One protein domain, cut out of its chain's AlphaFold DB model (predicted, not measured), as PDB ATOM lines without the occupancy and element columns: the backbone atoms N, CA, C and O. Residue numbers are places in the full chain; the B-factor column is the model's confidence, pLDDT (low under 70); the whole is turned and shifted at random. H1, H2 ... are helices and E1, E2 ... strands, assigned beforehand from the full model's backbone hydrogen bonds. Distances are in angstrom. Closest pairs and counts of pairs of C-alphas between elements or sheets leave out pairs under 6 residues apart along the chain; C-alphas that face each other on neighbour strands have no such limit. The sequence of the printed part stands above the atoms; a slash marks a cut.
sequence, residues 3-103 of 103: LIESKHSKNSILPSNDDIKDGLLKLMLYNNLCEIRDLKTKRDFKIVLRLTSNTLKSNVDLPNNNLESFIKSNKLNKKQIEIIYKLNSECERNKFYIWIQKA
ATOM      1  N   LEU A   3     120.565 191.747 125.969       95.00
ATOM      2  CA  LEU A   3     119.541 191.347 125.007       95.00
ATOM      3  C   LEU A   3     119.374 189.840 125.124       95.00
ATOM      4  O   LEU A   3     120.297 189.091 124.800       95.00
ATOM      5  N   ILE A   4     118.229 189.415 125.648       96.81
ATOM      6  CA  ILE A   4     117.997 188.018 126.007       96.81
ATOM      7  C   ILE A   4     116.891 187.451 125.128       96.81
ATOM      8  O   ILE A   4     115.746 187.885 125.218       96.81
ATOM      9  N   GLU A   5     117.220 186.433 124.342       97.75
ATOM     10  CA  GLU A   5     116.229 185.523 123.764       97.75
ATOM     11  C   GLU A   5     116.076 184.324 124.701       97.75
ATOM     12  O   GLU A   5     117.072 183.777 125.170       97.75
ATOM     13  N   SER A   6     114.845 183.904 125.003       97.56
ATOM     14  CA  SER A   6     114.596 182.765 125.896       97.56
ATOM     15  C   SER A   6     113.876 181.627 125.186       97.56
ATOM     16  O   SER A   6     112.847 181.842 124.550       97.56
ATOM     17  N   LYS A   7     114.361 180.401 125.380       98.00
ATOM     18  CA  LYS A   7     113.699 179.164 124.954       98.00
ATOM     19  C   LYS A   7     113.509 178.246 126.146       98.00
ATOM     20  O   LYS A   7     114.416 178.103 126.960       98.00
ATOM     21  N   HIS A   8     112.342 177.624 126.246       97.56
ATOM     22  CA  HIS A   8     111.962 176.829 127.408       97.56
ATOM     23  C   HIS A   8     111.522 175.424 127.004       97.56
ATOM     24  O   HIS A   8     110.819 175.254 126.010       97.56
ATOM     25  N   SER A   9     111.871 174.427 127.816       96.62
ATOM     26  CA  SER A   9     111.257 173.104 127.766       96.62
ATOM     27  C   SER A   9     110.626 172.709 129.097       96.62
ATOM     28  O   SER A   9     111.252 172.772 130.154       96.62
ATOM     29  N   LYS A  10     109.395 172.200 129.028       94.94
ATOM     30  CA  LYS A  10     108.676 171.681 130.197       94.94
ATOM     31  C   LYS A  10     109.140 170.276 130.595       94.94
ATOM     32  O   LYS A  10     109.219 169.980 131.781       94.94
ATOM     33  N   ASN A  11     109.450 169.433 129.605       94.31
ATOM     34  CA  ASN A  11     109.575 167.978 129.781       94.31
ATOM     35  C   ASN A  11     110.961 167.418 129.416       94.31
ATOM     36  O   ASN A  11     111.229 166.244 129.652       94.31
ATOM     37  N   SER A  12     111.842 168.226 128.821       94.19
ATOM     38  CA  SER A  12     113.202 167.827 128.439       94.19
ATOM     39  C   SER A  12     114.233 168.783 129.021       94.19
ATOM     40  O   SER A  12     113.938 169.950 129.255       94.19
ATOM     41  N   ILE A  13     115.460 168.300 129.223       94.56
ATOM     42  CA  ILE A  13     116.552 169.063 129.859       94.56
ATOM     43  C   ILE A  13     116.944 170.303 129.046       94.56
ATOM     44  O   ILE A  13     117.332 171.319 129.612       94.56
ATOM     45  N   LEU A  14     116.809 170.230 127.724       95.62
ATOM     46  CA  LEU A  14     117.045 171.336 126.800       95.62
ATOM     47  C   LEU A  14     115.792 171.582 125.946       95.62
ATOM     48  O   LEU A  14     115.054 170.620 125.692       95.62
ATOM     49  N   PRO A  15     115.564 172.824 125.476       97.06
ATOM     50  CA  PRO A  15     114.626 173.128 124.394       97.06
ATOM     51  C   PRO A  15     114.874 172.287 123.137       97.06
ATOM     52  O   PRO A  15     115.926 171.662 122.986       97.06
ATOM     53  N   SER A  16     113.888 172.252 122.237       97.00
ATOM     54  CA  SER A  16     114.003 171.477 121.001       97.00
ATOM     55  C   SER A  16     115.133 172.004 120.106       97.00
ATOM     56  O   SER A  16     115.565 173.151 120.223       97.00
ATOM     57  N   ASN A  17     115.615 171.175 119.177       95.94
ATOM     58  CA  ASN A  17     116.625 171.622 118.214       95.94
ATOM     59  C   ASN A  17     116.125 172.802 117.370       95.94
ATOM     60  O   ASN A  17     116.918 173.680 117.042       95.94
ATOM     61  N   ASP A  18     114.837 172.822 117.029       97.50
ATOM     62  CA  ASP A  18     114.248 173.899 116.234       97.50
ATOM     63  C   ASP A  18     114.140 175.185 117.058       97.50
ATOM     64  O   ASP A  18     114.497 176.251 116.566       97.50
ATOM     65  N   ASP A  19     113.800 175.082 118.348       97.75
ATOM     66  CA  ASP A  19     113.847 176.215 119.277       97.75
ATOM     67  C   ASP A  19     115.254 176.789 119.430       97.75
ATOM     68  O   ASP A  19     115.433 178.006 119.413       97.75
ATOM     69  N   ILE A  20     116.262 175.926 119.585       97.25
ATOM     70  CA  ILE A  20     117.659 176.352 119.716       97.25
ATOM     71  C   ILE A  20     118.114 177.054 118.434       97.25
ATOM     72  O   ILE A  20     118.711 178.125 118.511       97.25
ATOM     73  N   LYS A  21     117.808 176.491 117.257       96.62
ATOM     74  CA  LYS A  21     118.147 177.099 115.962       96.62
ATOM     75  C   LYS A  21     117.458 178.449 115.761       96.62
ATOM     76  O   LYS A  21     118.128 179.395 115.359       96.62
ATOM     77  N   ASP A  22     116.165 178.553 116.072       97.69
ATOM     78  CA  ASP A  22     115.428 179.824 116.030       97.69
ATOM     79  C   ASP A  22     116.058 180.862 116.969       97.69
ATOM     80  O   ASP A  22     116.289 182.008 116.583       97.69
ATOM     81  N   GLY A  23     116.417 180.444 118.186       97.25
ATOM     82  CA  GLY A  23     117.107 181.301 119.145       97.25
ATOM     83  C   GLY A  23     118.439 181.823 118.605       97.25
ATOM     84  O   GLY A  23     118.680 183.028 118.630       97.25
ATOM     85  N   LEU A  24     119.277 180.937 118.060       96.94
ATOM     86  CA  LEU A  24     120.566 181.300 117.465       96.94
ATOM     87  C   LEU A  24     120.413 182.260 116.276       96.94
ATOM     88  O   LEU A  24     121.176 183.220 116.177       96.94
ATOM     89  N   LEU A  25     119.411 182.054 115.414       96.25
ATOM     90  CA  LEU A  25     119.130 182.952 114.291       96.25
ATOM     91  C   LEU A  25     118.818 184.378 114.771       96.25
ATOM     92  O   LEU A  25     119.335 185.346 114.215       96.25
ATOM     93  N   LYS A  26     118.037 184.529 115.846       96.12
ATOM     94  CA  LYS A  26     117.766 185.849 116.440       96.12
ATOM     95  C   LYS A  26     119.019 186.486 117.034       96.12
ATOM     96  O   LYS A  26     119.212 187.690 116.877       96.12
ATOM     97  N   LEU A  27     119.908 185.703 117.655       95.38
ATOM     98  CA  LEU A  27     121.179 186.244 118.154       95.38
ATOM     99  C   LEU A  27     122.062 186.773 117.021       95.38
ATOM    100  O   LEU A  27     122.738 187.775 117.231       95.38
ATOM    101  N   MET A  28     122.042 186.161 115.829       92.31
ATOM    102  CA  MET A  28     122.757 186.702 114.664       92.31
ATOM    103  C   MET A  28     122.254 188.103 114.300       92.31
ATOM    104  O   MET A  28     123.050 188.965 113.943       92.31
ATOM    105  N   LEU A  29     120.952 188.366 114.438       93.81
ATOM    106  CA  LEU A  29     120.398 189.707 114.243       93.81
ATOM    107  C   LEU A  29     120.844 190.658 115.358       93.81
ATOM    108  O   LEU A  29     121.288 191.767 115.072       93.81
ATOM    109  N   TYR A  30     120.792 190.219 116.620       93.12
ATOM    110  CA  TYR A  30     121.207 191.048 117.756       93.12
ATOM    111  C   TYR A  30     122.698 191.407 117.696       93.12
ATOM    112  O   TYR A  30     123.057 192.542 117.998       93.12
ATOM    113  N   ASN A  31     123.556 190.479 117.259       88.62
ATOM    114  CA  ASN A  31     125.003 190.688 117.109       88.62
ATOM    115  C   ASN A  31     125.351 191.742 116.053       88.62
ATOM    116  O   ASN A  31     126.434 192.316 116.102       88.62
ATOM    117  N   ASN A  32     124.439 192.010 115.119       90.75
ATOM    118  CA  ASN A  32     124.618 193.017 114.080       90.75
ATOM    119  C   ASN A  32     124.094 194.407 114.482       90.75
ATOM    120  O   ASN A  32     124.182 195.350 113.695       90.75
ATOM    121  N   LEU A  33     123.559 194.570 115.697       92.12
ATOM    122  CA  LEU A  33     123.159 195.883 116.197       92.12
ATOM    123  C   LEU A  33     124.405 196.721 116.520       92.12
ATOM    124  O   LEU A  33     125.207 196.366 117.378       92.12
ATOM    125  N   CYS A  34     124.552 197.865 115.850       86.94
ATOM    126  CA  CYS A  34     125.697 198.762 116.052       86.94
ATOM    127  C   CYS A  34     125.669 199.450 117.430       86.94
ATOM    128  O   CYS A  34     126.701 199.658 118.079       86.94
ATOM    129  N   GLU A  35     124.476 199.825 117.895       88.69
ATOM    130  CA  GLU A  35     124.297 200.518 119.163       88.69
ATOM    131  C   GLU A  35     122.857 200.468 119.663       88.69
ATOM    132  O   GLU A  35     121.908 200.335 118.893       88.69
ATOM    133  N   ILE A  36     122.715 200.636 120.975       88.56
ATOM    134  CA  ILE A  36     121.440 200.883 121.640       88.56
ATOM    135  C   ILE A  36     121.585 202.187 122.416       88.56
ATOM    136  O   ILE A  36     122.587 202.392 123.105       88.56
ATOM    137  N   ARG A  37     120.606 203.084 122.283       87.62
ATOM    138  CA  ARG A  37     120.606 204.399 122.930       87.62
ATOM    139  C   ARG A  37     119.336 204.595 123.743       87.62
ATOM    140  O   ARG A  37     118.251 204.256 123.281       87.62
ATOM    141  N   ASP A  38     119.482 205.172 124.931       82.00
ATOM    142  CA  ASP A  38     118.393 205.939 125.537       82.00
ATOM    143  C   ASP A  38     118.479 207.401 125.062       82.00
ATOM    144  O   ASP A  38     119.374 207.751 124.293       82.00
ATOM    145  N   LEU A  39     117.545 208.258 125.491       79.25
ATOM    146  CA  LEU A  39     117.396 209.650 125.034       79.25
ATOM    147  C   LEU A  39     118.706 210.453 124.909       79.25
ATOM    148  O   LEU A  39     118.734 211.402 124.126       79.25
ATOM    149  N   LYS A  40     119.772 210.125 125.662       78.75
ATOM    150  CA  LYS A  40     121.064 210.830 125.573       78.75
ATOM    151  C   LYS A  40     122.321 209.952 125.658       78.75
ATOM    152  O   LYS A  40     123.401 210.482 125.405       78.75
ATOM    153  N   THR A  41     122.244 208.656 125.984       85.50
ATOM    154  CA  THR A  41     123.444 207.827 126.211       85.50
ATOM    155  C   THR A  41     123.443 206.512 125.432       85.50
ATOM    156  O   THR A  41     122.443 205.795 125.367       85.50
ATOM    157  N   LYS A  42     124.603 206.180 124.845       88.56
ATOM    158  CA  LYS A  42     124.868 204.852 124.279       88.56
ATOM    159  C   LYS A  42     125.003 203.841 125.418       88.56
ATOM    160  O   LYS A  42     125.649 204.118 126.429       88.56
ATOM    161  N   ARG A  43     124.397 202.669 125.249       88.25
ATOM    162  CA  ARG A  43     124.425 201.569 126.210       88.25
ATOM    163  C   ARG A  43     125.155 200.377 125.618       88.25
ATOM    164  O   ARG A  43     124.745 199.843 124.590       88.25
ATOM    165  N   ASP A  44     126.174 199.915 126.330       89.69
ATOM    166  CA  ASP A  44     126.788 198.628 126.031       89.69
ATOM    167  C   ASP A  44     125.834 197.490 126.397       89.69
ATOM    168  O   ASP A  44     125.174 197.477 127.455       89.69
ATOM    169  N   PHE A  45     125.769 196.500 125.513       91.94
ATOM    170  CA  PHE A  45     124.920 195.337 125.682       91.94
ATOM    171  C   PHE A  45     125.673 194.041 125.403       91.94
ATOM    172  O   PHE A  45     126.644 193.998 124.656       91.94
ATOM    173  N   LYS A  46     125.208 192.979 126.052       93.38
ATOM    174  CA  LYS A  46     125.634 191.604 125.816       93.38
ATOM    175  C   LYS A  46     124.449 190.808 125.308       93.38
ATOM    176  O   LYS A  46     123.318 191.032 125.739       93.38
ATOM    177  N   ILE A  47     124.718 189.874 124.414       95.94
ATOM    178  CA  ILE A  47     123.698 189.042 123.791       95.94
ATOM    179  C   ILE A  47     123.704 187.681 124.461       95.94
ATOM    180  O   ILE A  47     124.765 187.084 124.660       95.94
ATOM    181  N   VAL A  48     122.516 187.223 124.841       98.06
ATOM    182  CA  VAL A  48     122.332 185.989 125.595       98.06
ATOM    183  C   VAL A  48     121.198 185.187 124.979       98.06
ATOM    184  O   VAL A  48     120.081 185.683 124.836       98.06
ATOM    185  N   LEU A  49     121.458 183.916 124.693       98.38
ATOM    186  CA  LEU A  49     120.397 182.930 124.524       98.38
ATOM    187  C   LEU A  49     120.220 182.168 125.836       98.38
ATOM    188  O   LEU A  49     121.098 181.432 126.278       98.38
ATOM    189  N   ARG A  50     119.070 182.354 126.477       98.38
ATOM    190  CA  ARG A  50     118.718 181.688 127.727       98.38
ATOM    191  C   ARG A  50     117.895 180.438 127.427       98.38
ATOM    192  O   ARG A  50     116.748 180.527 126.997       98.38
ATOM    193  N   LEU A  51     118.479 179.271 127.664       98.38
ATOM    194  CA  LEU A  51     117.828 177.973 127.528       98.38
ATOM    195  C   LEU A  51     117.374 177.509 128.912       98.38
ATOM    196  O   LEU A  51     118.207 177.300 129.791       98.38
ATOM    197  N   THR A  52     116.068 177.341 129.115       97.94
ATOM    198  CA  THR A  52     115.525 176.924 130.412       97.94
ATOM    199  C   THR A  52     114.772 175.608 130.365       97.94
ATOM    200  O   THR A  52     114.214 175.211 129.340       97.94
ATOM    201  N   SER A  53     114.750 174.919 131.504       96.94
ATOM    202  CA  SER A  53     113.982 173.688 131.676       96.94
ATOM    203  C   SER A  53     113.557 173.473 133.122       96.94
ATOM    204  O   SER A  53     114.334 173.719 134.044       96.94
ATOM    205  N   ASN A  54     112.355 172.922 133.311       96.44
ATOM    206  CA  ASN A  54     111.878 172.469 134.625       96.44
ATOM    207  C   ASN A  54     112.660 171.249 135.143       96.44
ATOM    208  O   ASN A  54     112.666 170.970 136.340       96.44
ATOM    209  N   THR A  55     113.307 170.504 134.242       95.50
ATOM    210  CA  THR A  55     114.000 169.241 134.551       95.50
ATOM    211  C   THR A  55     115.499 169.416 134.829       95.50
ATOM    212  O   THR A  55     116.153 168.463 135.259       95.50
ATOM    213  N   LEU A  56     116.044 170.623 134.616       95.19
ATOM    214  CA  LEU A  56     117.430 170.964 134.948       95.19
ATOM    215  C   LEU A  56     117.650 170.932 136.467       95.19
ATOM    216  O   LEU A  56     116.840 171.413 137.261       95.19
ATOM    217  N   LYS A  57     118.784 170.361 136.865       94.81
ATOM    218  CA  LYS A  57     119.231 170.215 138.256       94.81
ATOM    219  C   LYS A  57     120.338 171.189 138.627       94.81
ATOM    220  O   LYS A  57     120.490 171.506 139.801       94.81
ATOM    221  N   SER A  58     121.106 171.641 137.646       95.94
ATOM    222  CA  SER A  58     122.136 172.661 137.812       95.94
ATOM    223  C   SER A  58     122.148 173.582 136.600       95.94
ATOM    224  O   SER A  58     121.562 173.256 135.566       95.94
ATOM    225  N   ASN A  59     122.817 174.720 136.747       97.12
ATOM    226  CA  ASN A  59     122.947 175.727 135.705       97.12
ATOM    227  C   ASN A  59     124.368 175.717 135.140       97.12
ATOM    228  O   ASN A  59     125.308 175.317 135.829       97.12
ATOM    229  N   VAL A  60     124.528 176.203 133.913       98.06
ATOM    230  CA  VAL A  60     125.836 176.540 133.353       98.06
ATOM    231  C   VAL A  60     125.714 177.703 132.381       98.06
ATOM    232  O   VAL A  60     124.764 177.774 131.601       98.06
ATOM    233  N   ASP A  61     126.709 178.579 132.408       98.12
ATOM    234  CA  ASP A  61     126.860 179.649 131.431       98.12
ATOM    235  C   ASP A  61     127.971 179.267 130.455       98.12
ATOM    236  O   ASP A  61     129.036 178.818 130.883       98.12
ATOM    237  N   LEU A  62     127.708 179.431 129.159       98.19
ATOM    238  CA  LEU A  62     128.650 179.240 128.061       98.19
ATOM    239  C   LEU A  62     129.110 180.618 127.536       98.19
ATOM    240  O   LEU A  62     128.290 181.544 127.470       98.19
ATOM    241  N   PRO A  63     130.382 180.771 127.130       97.44
ATOM    242  CA  PRO A  63     131.389 179.717 127.032       97.44
ATOM    243  C   PRO A  63     131.932 179.271 128.403       97.44
ATOM    244  O   PRO A  63     132.047 180.075 129.327       97.44
ATOM    245  N   ASN A  64     132.253 177.984 128.535       97.19
ATOM    246  CA  ASN A  64     132.753 177.367 129.758       97.19
ATOM    247  C   ASN A  64     133.827 176.315 129.464       97.19
ATOM    248  O   ASN A  64     133.619 175.423 128.641       97.19
ATOM    249  N   ASN A  65     134.932 176.363 130.208       94.81
ATOM    250  CA  ASN A  65     136.037 175.411 130.063       94.81
ATOM    251  C   ASN A  65     135.836 174.122 130.877       94.81
ATOM    252  O   ASN A  65     136.570 173.158 130.679       94.81
ATOM    253  N   ASN A  66     134.872 174.090 131.803       95.19
ATOM    254  CA  ASN A  66     134.602 172.934 132.650       95.19
ATOM    255  C   ASN A  66     133.101 172.617 132.697       95.19
ATOM    256  O   ASN A  66     132.345 173.154 133.506       95.19
ATOM    257  N   LEU A  67     132.684 171.688 131.837       96.44
ATOM    258  CA  LEU A  67     131.296 171.234 131.725       96.44
ATOM    259  C   LEU A  67     131.020 169.922 132.475       96.44
ATOM    260  O   LEU A  67     129.873 169.478 132.527       96.44
ATOM    261  N   GLU A  68     132.032 169.288 133.073       95.94
ATOM    262  CA  GLU A  68     131.905 167.946 133.656       95.94
ATOM    263  C   GLU A  68     130.889 167.899 134.802       95.94
ATOM    264  O   GLU A  68     130.041 167.002 134.868       95.94
ATOM    265  N   SER A  69     130.930 168.899 135.685       95.38
ATOM    266  CA  SER A  69     130.008 169.021 136.817       95.38
ATOM    267  C   SER A  69     128.556 169.196 136.351       95.38
ATOM    268  O   SER A  69     127.643 168.554 136.885       95.38
ATOM    269  N   PHE A  70     128.338 169.996 135.305       97.00
ATOM    270  CA  PHE A  70     127.031 170.227 134.695       97.00
ATOM    271  C   PHE A  70     126.489 168.967 134.006       97.00
ATOM    272  O   PHE A  70     125.337 168.581 134.226       97.00
ATOM    273  N   ILE A  71     127.329 168.276 133.231       97.12
ATOM    274  CA  ILE A  71     126.974 167.029 132.540       97.12
ATOM    275  C   ILE A  71     126.570 165.951 133.553       97.12
ATOM    276  O   ILE A  71     125.521 165.311 133.405       97.12
ATOM    277  N   LYS A  72     127.372 165.774 134.611       96.56
ATOM    278  CA  LYS A  72     127.144 164.753 135.641       96.56
ATOM    279  C   LYS A  72     125.892 165.040 136.467       96.56
ATOM    280  O   LYS A  72     125.087 164.135 136.688       96.56
ATOM    281  N   SER A  73     125.700 166.285 136.900       96.00
ATOM    282  CA  SER A  73     124.545 166.672 137.727       96.00
ATOM    283  C   SER A  73     123.216 166.546 136.979       96.00
ATOM    284  O   SER A  73     122.234 166.083 137.565       96.00
ATOM    285  N   ASN A  74     123.182 166.868 135.683       95.94
ATOM    286  CA  ASN A  74     121.975 166.766 134.859       95.94
ATOM    287  C   ASN A  74     121.779 165.397 134.191       95.94
ATOM    288  O   ASN A  74     120.746 165.183 133.564       95.94
ATOM    289  N   LYS A  75     122.720 164.451 134.351       95.75
ATOM    290  CA  LYS A  75     122.674 163.105 133.744       95.75
ATOM    291  C   LYS A  75     122.441 163.152 132.227       95.75
ATOM    292  O   LYS A  75     121.564 162.470 131.698       95.75
ATOM    293  N   LEU A  76     123.208 163.993 131.538       96.19
ATOM    294  CA  LEU A  76     123.018 164.228 130.109       96.19
ATOM    295  C   LEU A  76     123.383 163.005 129.267       96.19
ATOM    296  O   LEU A  76     124.360 162.310 129.539       96.19
ATOM    297  N   ASN A  77     122.617 162.774 128.202       95.81
ATOM    298  CA  ASN A  77     122.935 161.742 127.221       95.81
ATOM    299  C   ASN A  77     123.964 162.236 126.186       95.81
ATOM    300  O   ASN A  77     124.213 163.434 126.053       95.81
ATOM    301  N   LYS A  78     124.529 161.307 125.404       96.81
ATOM    302  CA  LYS A  78     125.568 161.604 124.399       96.81
ATOM    303  C   LYS A  78     125.172 162.728 123.430       96.81
ATOM    304  O   LYS A  78     125.977 163.615 123.172       96.81
ATOM    305  N   LYS A  79     123.926 162.726 122.945       95.50
ATOM    306  CA  LYS A  79     123.419 163.735 122.001       95.50
ATOM    307  C   LYS A  79     123.318 165.121 122.646       95.50
ATOM    308  O   LYS A  79     123.657 166.116 122.020       95.50
ATOM    309  N   GLN A  80     122.867 165.196 123.898       95.75
ATOM    310  CA  GLN A  80     122.798 166.453 124.650       95.75
ATOM    311  C   GLN A  80     124.192 167.017 124.931       95.75
ATOM    312  O   GLN A  80     124.406 168.214 124.771       95.75
ATOM    313  N   ILE A  81     125.140 166.151 125.301       97.50
ATOM    314  CA  ILE A  81     126.541 166.529 125.517       97.50
ATOM    315  C   ILE A  81     127.133 167.116 124.230       97.50
ATOM    316  O   ILE A  81     127.716 168.196 124.262       97.50
ATOM    317  N   GLU A  82     126.925 166.451 123.090       97.62
ATOM    318  CA  GLU A  82     127.377 166.942 121.784       97.62
ATOM    319  C   GLU A  82     126.786 168.322 121.452       97.62
ATOM    320  O   GLU A  82     127.512 169.216 121.021       97.62
ATOM    321  N   ILE A  83     125.484 168.519 121.691       96.75
ATOM    322  CA  ILE A  83     124.826 169.815 121.486       96.75
ATOM    323  C   ILE A  83     125.468 170.894 122.361       96.75
ATOM    324  O   ILE A  83     125.775 171.965 121.850       96.75
ATOM    325  N   ILE A  84     125.715 170.631 123.646       97.50
ATOM    326  CA  ILE A  84     126.309 171.625 124.552       97.50
ATOM    327  C   ILE A  84     127.717 172.010 124.110       97.50
ATOM    328  O   ILE A  84     128.020 173.196 124.083       97.50
ATOM    329  N   TYR A  85     128.561 171.053 123.717       98.06
ATOM    330  CA  TYR A  85     129.900 171.380 123.221       98.06
ATOM    331  C   TYR A  85     129.859 172.192 121.922       98.06
ATOM    332  O   TYR A  85     130.629 173.140 121.771       98.06
ATOM    333  N   LYS A  86     128.930 171.879 121.008       97.81
ATOM    334  CA  LYS A  86     128.708 172.700 119.807       97.81
ATOM    335  C   LYS A  86     128.276 174.116 120.181       97.81
ATOM    336  O   LYS A  86     128.884 175.070 119.717       97.81
ATOM    337  N   LEU A  87     127.292 174.254 121.071       97.81
ATOM    338  CA  LEU A  87     126.831 175.552 121.572       97.81
ATOM    339  C   LEU A  87     127.951 176.338 122.268       97.81
ATOM    340  O   LEU A  87     128.051 177.547 122.076       97.81
ATOM    341  N   ASN A  88     128.818 175.663 123.023       98.12
ATOM    342  CA  ASN A  88     129.976 176.273 123.669       98.12
ATOM    343  C   ASN A  88     130.945 176.858 122.633       98.12
ATOM    344  O   ASN A  88     131.321 178.023 122.730       98.12
ATOM    345  N   SER A  89     131.268 176.083 121.592       97.62
ATOM    346  CA  SER A  89     132.114 176.555 120.492       97.62
ATOM    347  C   SER A  89     131.472 177.702 119.705       97.62
ATOM    348  O   SER A  89     132.185 178.609 119.277       97.62
ATOM    349  N   GLU A  90     130.151 177.690 119.510       96.19
ATOM    350  CA  GLU A  90     129.442 178.797 118.857       96.19
ATOM    351  C   GLU A  90     129.520 180.089 119.684       96.19
ATOM    352  O   GLU A  90     129.722 181.159 119.108       96.19
ATOM    353  N   CYS A  91     129.431 180.002 121.018       95.81
ATOM    354  CA  CYS A  91     129.596 181.160 121.905       95.81
ATOM    355  C   CYS A  91     130.990 181.790 121.754       95.81
ATOM    356  O   CYS A  91     131.110 183.007 121.611       95.81
ATOM    357  N   GLU A  92     132.042 180.964 121.732       94.81
ATOM    358  CA  GLU A  92     133.430 181.420 121.574       94.81
ATOM    359  C   GLU A  92     133.660 182.117 120.227       94.81
ATOM    360  O   GLU A  92     134.262 183.191 120.172       94.81
ATOM    361  N   ARG A  93     133.148 181.535 119.135       94.94
ATOM    362  CA  ARG A  93     133.357 182.051 117.772       94.94
ATOM    363  C   ARG A  93     132.578 183.331 117.494       94.94
ATOM    364  O   ARG A  93     133.104 184.243 116.863       94.94
ATOM    365  N   ASN A  94     131.336 183.404 117.968       92.25
ATOM    366  CA  ASN A  94     130.404 184.477 117.616       92.25
ATOM    367  C   ASN A  94     130.206 185.509 118.740       92.25
ATOM    368  O   ASN A  94     129.363 186.396 118.608       92.25
ATOM    369  N   LYS A  95     130.969 185.405 119.837       91.38
ATOM    370  CA  LYS A  95     131.024 186.386 120.938       91.38
ATOM    371  C   LYS A  95     129.666 186.683 121.592       91.38
ATOM    372  O   LYS A  95     129.415 187.807 122.023       91.38
ATOM    373  N   PHE A  96     128.807 185.672 121.704       95.44
ATOM    374  CA  PHE A  96     127.581 185.730 122.504       95.44
ATOM    375  C   PHE A  96     127.649 184.732 123.662       95.44
ATOM    376  O   PHE A  96     128.546 183.892 123.722       95.44
ATOM    377  N   TYR A  97     126.695 184.826 124.584       97.81
ATOM    378  CA  TYR A  97     126.597 183.927 125.730       97.81
ATOM    379  C   TYR A  97     125.371 183.024 125.617       97.81
ATOM    380  O   TYR A  97     124.330 183.423 125.090       97.81
ATOM    381  N   ILE A  98     125.468 181.820 126.174       98.44
ATOM    382  CA  ILE A  98     124.301 180.972 126.420       98.44
ATOM    383  C   ILE A  98     124.194 180.733 127.912       98.44
ATOM    384  O   ILE A  98     125.165 180.338 128.546       98.44
ATOM    385  N   TRP A  99     123.006 180.928 128.465       98.50
ATOM    386  CA  TRP A  99     122.711 180.581 129.850       98.50
ATOM    387  C   TRP A  99     121.786 179.378 129.862       98.50
ATOM    388  O   TRP A  99     120.646 179.474 129.408       98.50
ATOM    389  N   ILE A 100     122.264 178.247 130.373       98.12
ATOM    390  CA  ILE A 100     121.449 177.051 130.571       98.12
ATOM    391  C   ILE A 100     121.043 177.021 132.036       98.12
ATOM    392  O   ILE A 100     121.867 176.771 132.914       98.12
ATOM    393  N   GLN A 101     119.780 177.334 132.307       96.94
ATOM    394  CA  GLN A 101     119.307 177.616 133.658       96.94
ATOM    395  C   GLN A 101     118.022 176.858 133.969       96.94
ATOM    396  O   GLN A 101     117.142 176.705 133.123       96.94
ATOM    397  N   LYS A 102     117.884 176.398 135.209       94.38
ATOM    398  CA  LYS A 102     116.601 175.917 135.711       94.38
ATOM    399  C   LYS A 102     115.548 177.027 135.586       94.38
ATOM    400  O   LYS A 102     115.847 178.186 135.870       94.38
ATOM    401  N   ALA A 103     114.368 176.649 135.095       87.94
ATOM    402  CA  ALA A 103     113.223 177.546 134.946       87.94
ATOM    403  C   ALA A 103     112.621 177.959 136.296       87.94
ATOM    404  O   ALA A 103     112.717 177.154 137.256       87.94
TER     405      ALA A 103
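This is residues 3 to 103 of the 103 residues of an uncharacterized protein of Brachyspira aalborgi (UniProt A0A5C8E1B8). A twisted four-stranded sheet is covered on one face by two long helices side by side, H1 over E1 and E2 and H3 over E4 and E3, while the short helix H2 sits near the E3 edge and only grazes the sheet. From this two-layer body, helices on one face of a sheet, a loop reaches far out between H1 and E2; its residues 37 to 42 stick out and add to the length. The printed part has 101 residues with three named helices and four named strands, in the order E1, H1, E2, E3, H2, H3, E4. The sheet runs E1, E2, E4, E3 and is mixed, and the class is mixed, helices and strands. The whole is compact by its radius of gyration of the C-alphas, 14.4 A, yet elongated in outline, with spans of 48 by 27 by 21 A.

E1, residues 3 to 9, begins at C-alpha 3 (119.541, 191.347, 125.007) and is 20.2 A long. H1 is residues 17 to 31, 20.9 A. E2, residues 46 to 53, is 22.2 A long. E3 is residues 60 to 62, 6.6 A, and H2 is residues 68 to 74, 10.1 A. H3, residues 78 to 94, is 24.3 A long and begins at C-alpha 78 (125.568, 161.604, 124.399). E4, residues 97 to 102, is 16.2 A long and ends at C-alpha 102 (116.601, 175.917, 135.711).

E1, an edge strand, is parallel to E2 at 13 degrees, with N 5 and O 48 3.0 A apart, within hydrogen-bond range. E2 is parallel to E4 at 27 degrees, with N 51 and O 99 at 2.8 A. E4 is antiparallel to the other edge strand, E3, at 166 degrees, with N 62 and O 98 at 2.8 A. The sheet is twisted, its C-alphas lying up to 4.5 A off the best plane. E1, H1 and E2 form a strand-helix-strand unit, two parallel neighbour strands with a helix between, and its crossover is right-handed. H1 runs along the strands at a height of 9.0 A over the sheet; its closest C-alphas to E1 are those of Gly 23 and Glu 5, 6.3 A. H3, on the same face, has a height of 9.8 A over the sheet; its closest C-alphas to E3 are those of Asn 88 and Leu 62, 5.5 A. H1 and H3 are near each other, with 8 pairs of C-alphas within 10 A. H2 and H3 are close but not clearly touching, the closest C-alphas being those of Ile 71 and Ile 81, 7.1 A, at a steep tilt of 53 degrees, opposite ways. H1 and H2 are apart. In H1, H2 and H3 every O i to N i+4 pair is within hydrogen-bond range.

The two C-alphas farthest apart, those of Lys 40 and Lys 78, are 49.4 A apart. The link from H1 to E2, 14 residues, is long; within it residues 36 to 37 pair with residues 42 to 43, antiparallel. The printed part has no cut. Its mean pLDDT is 94.9, and no printed residue is under 70.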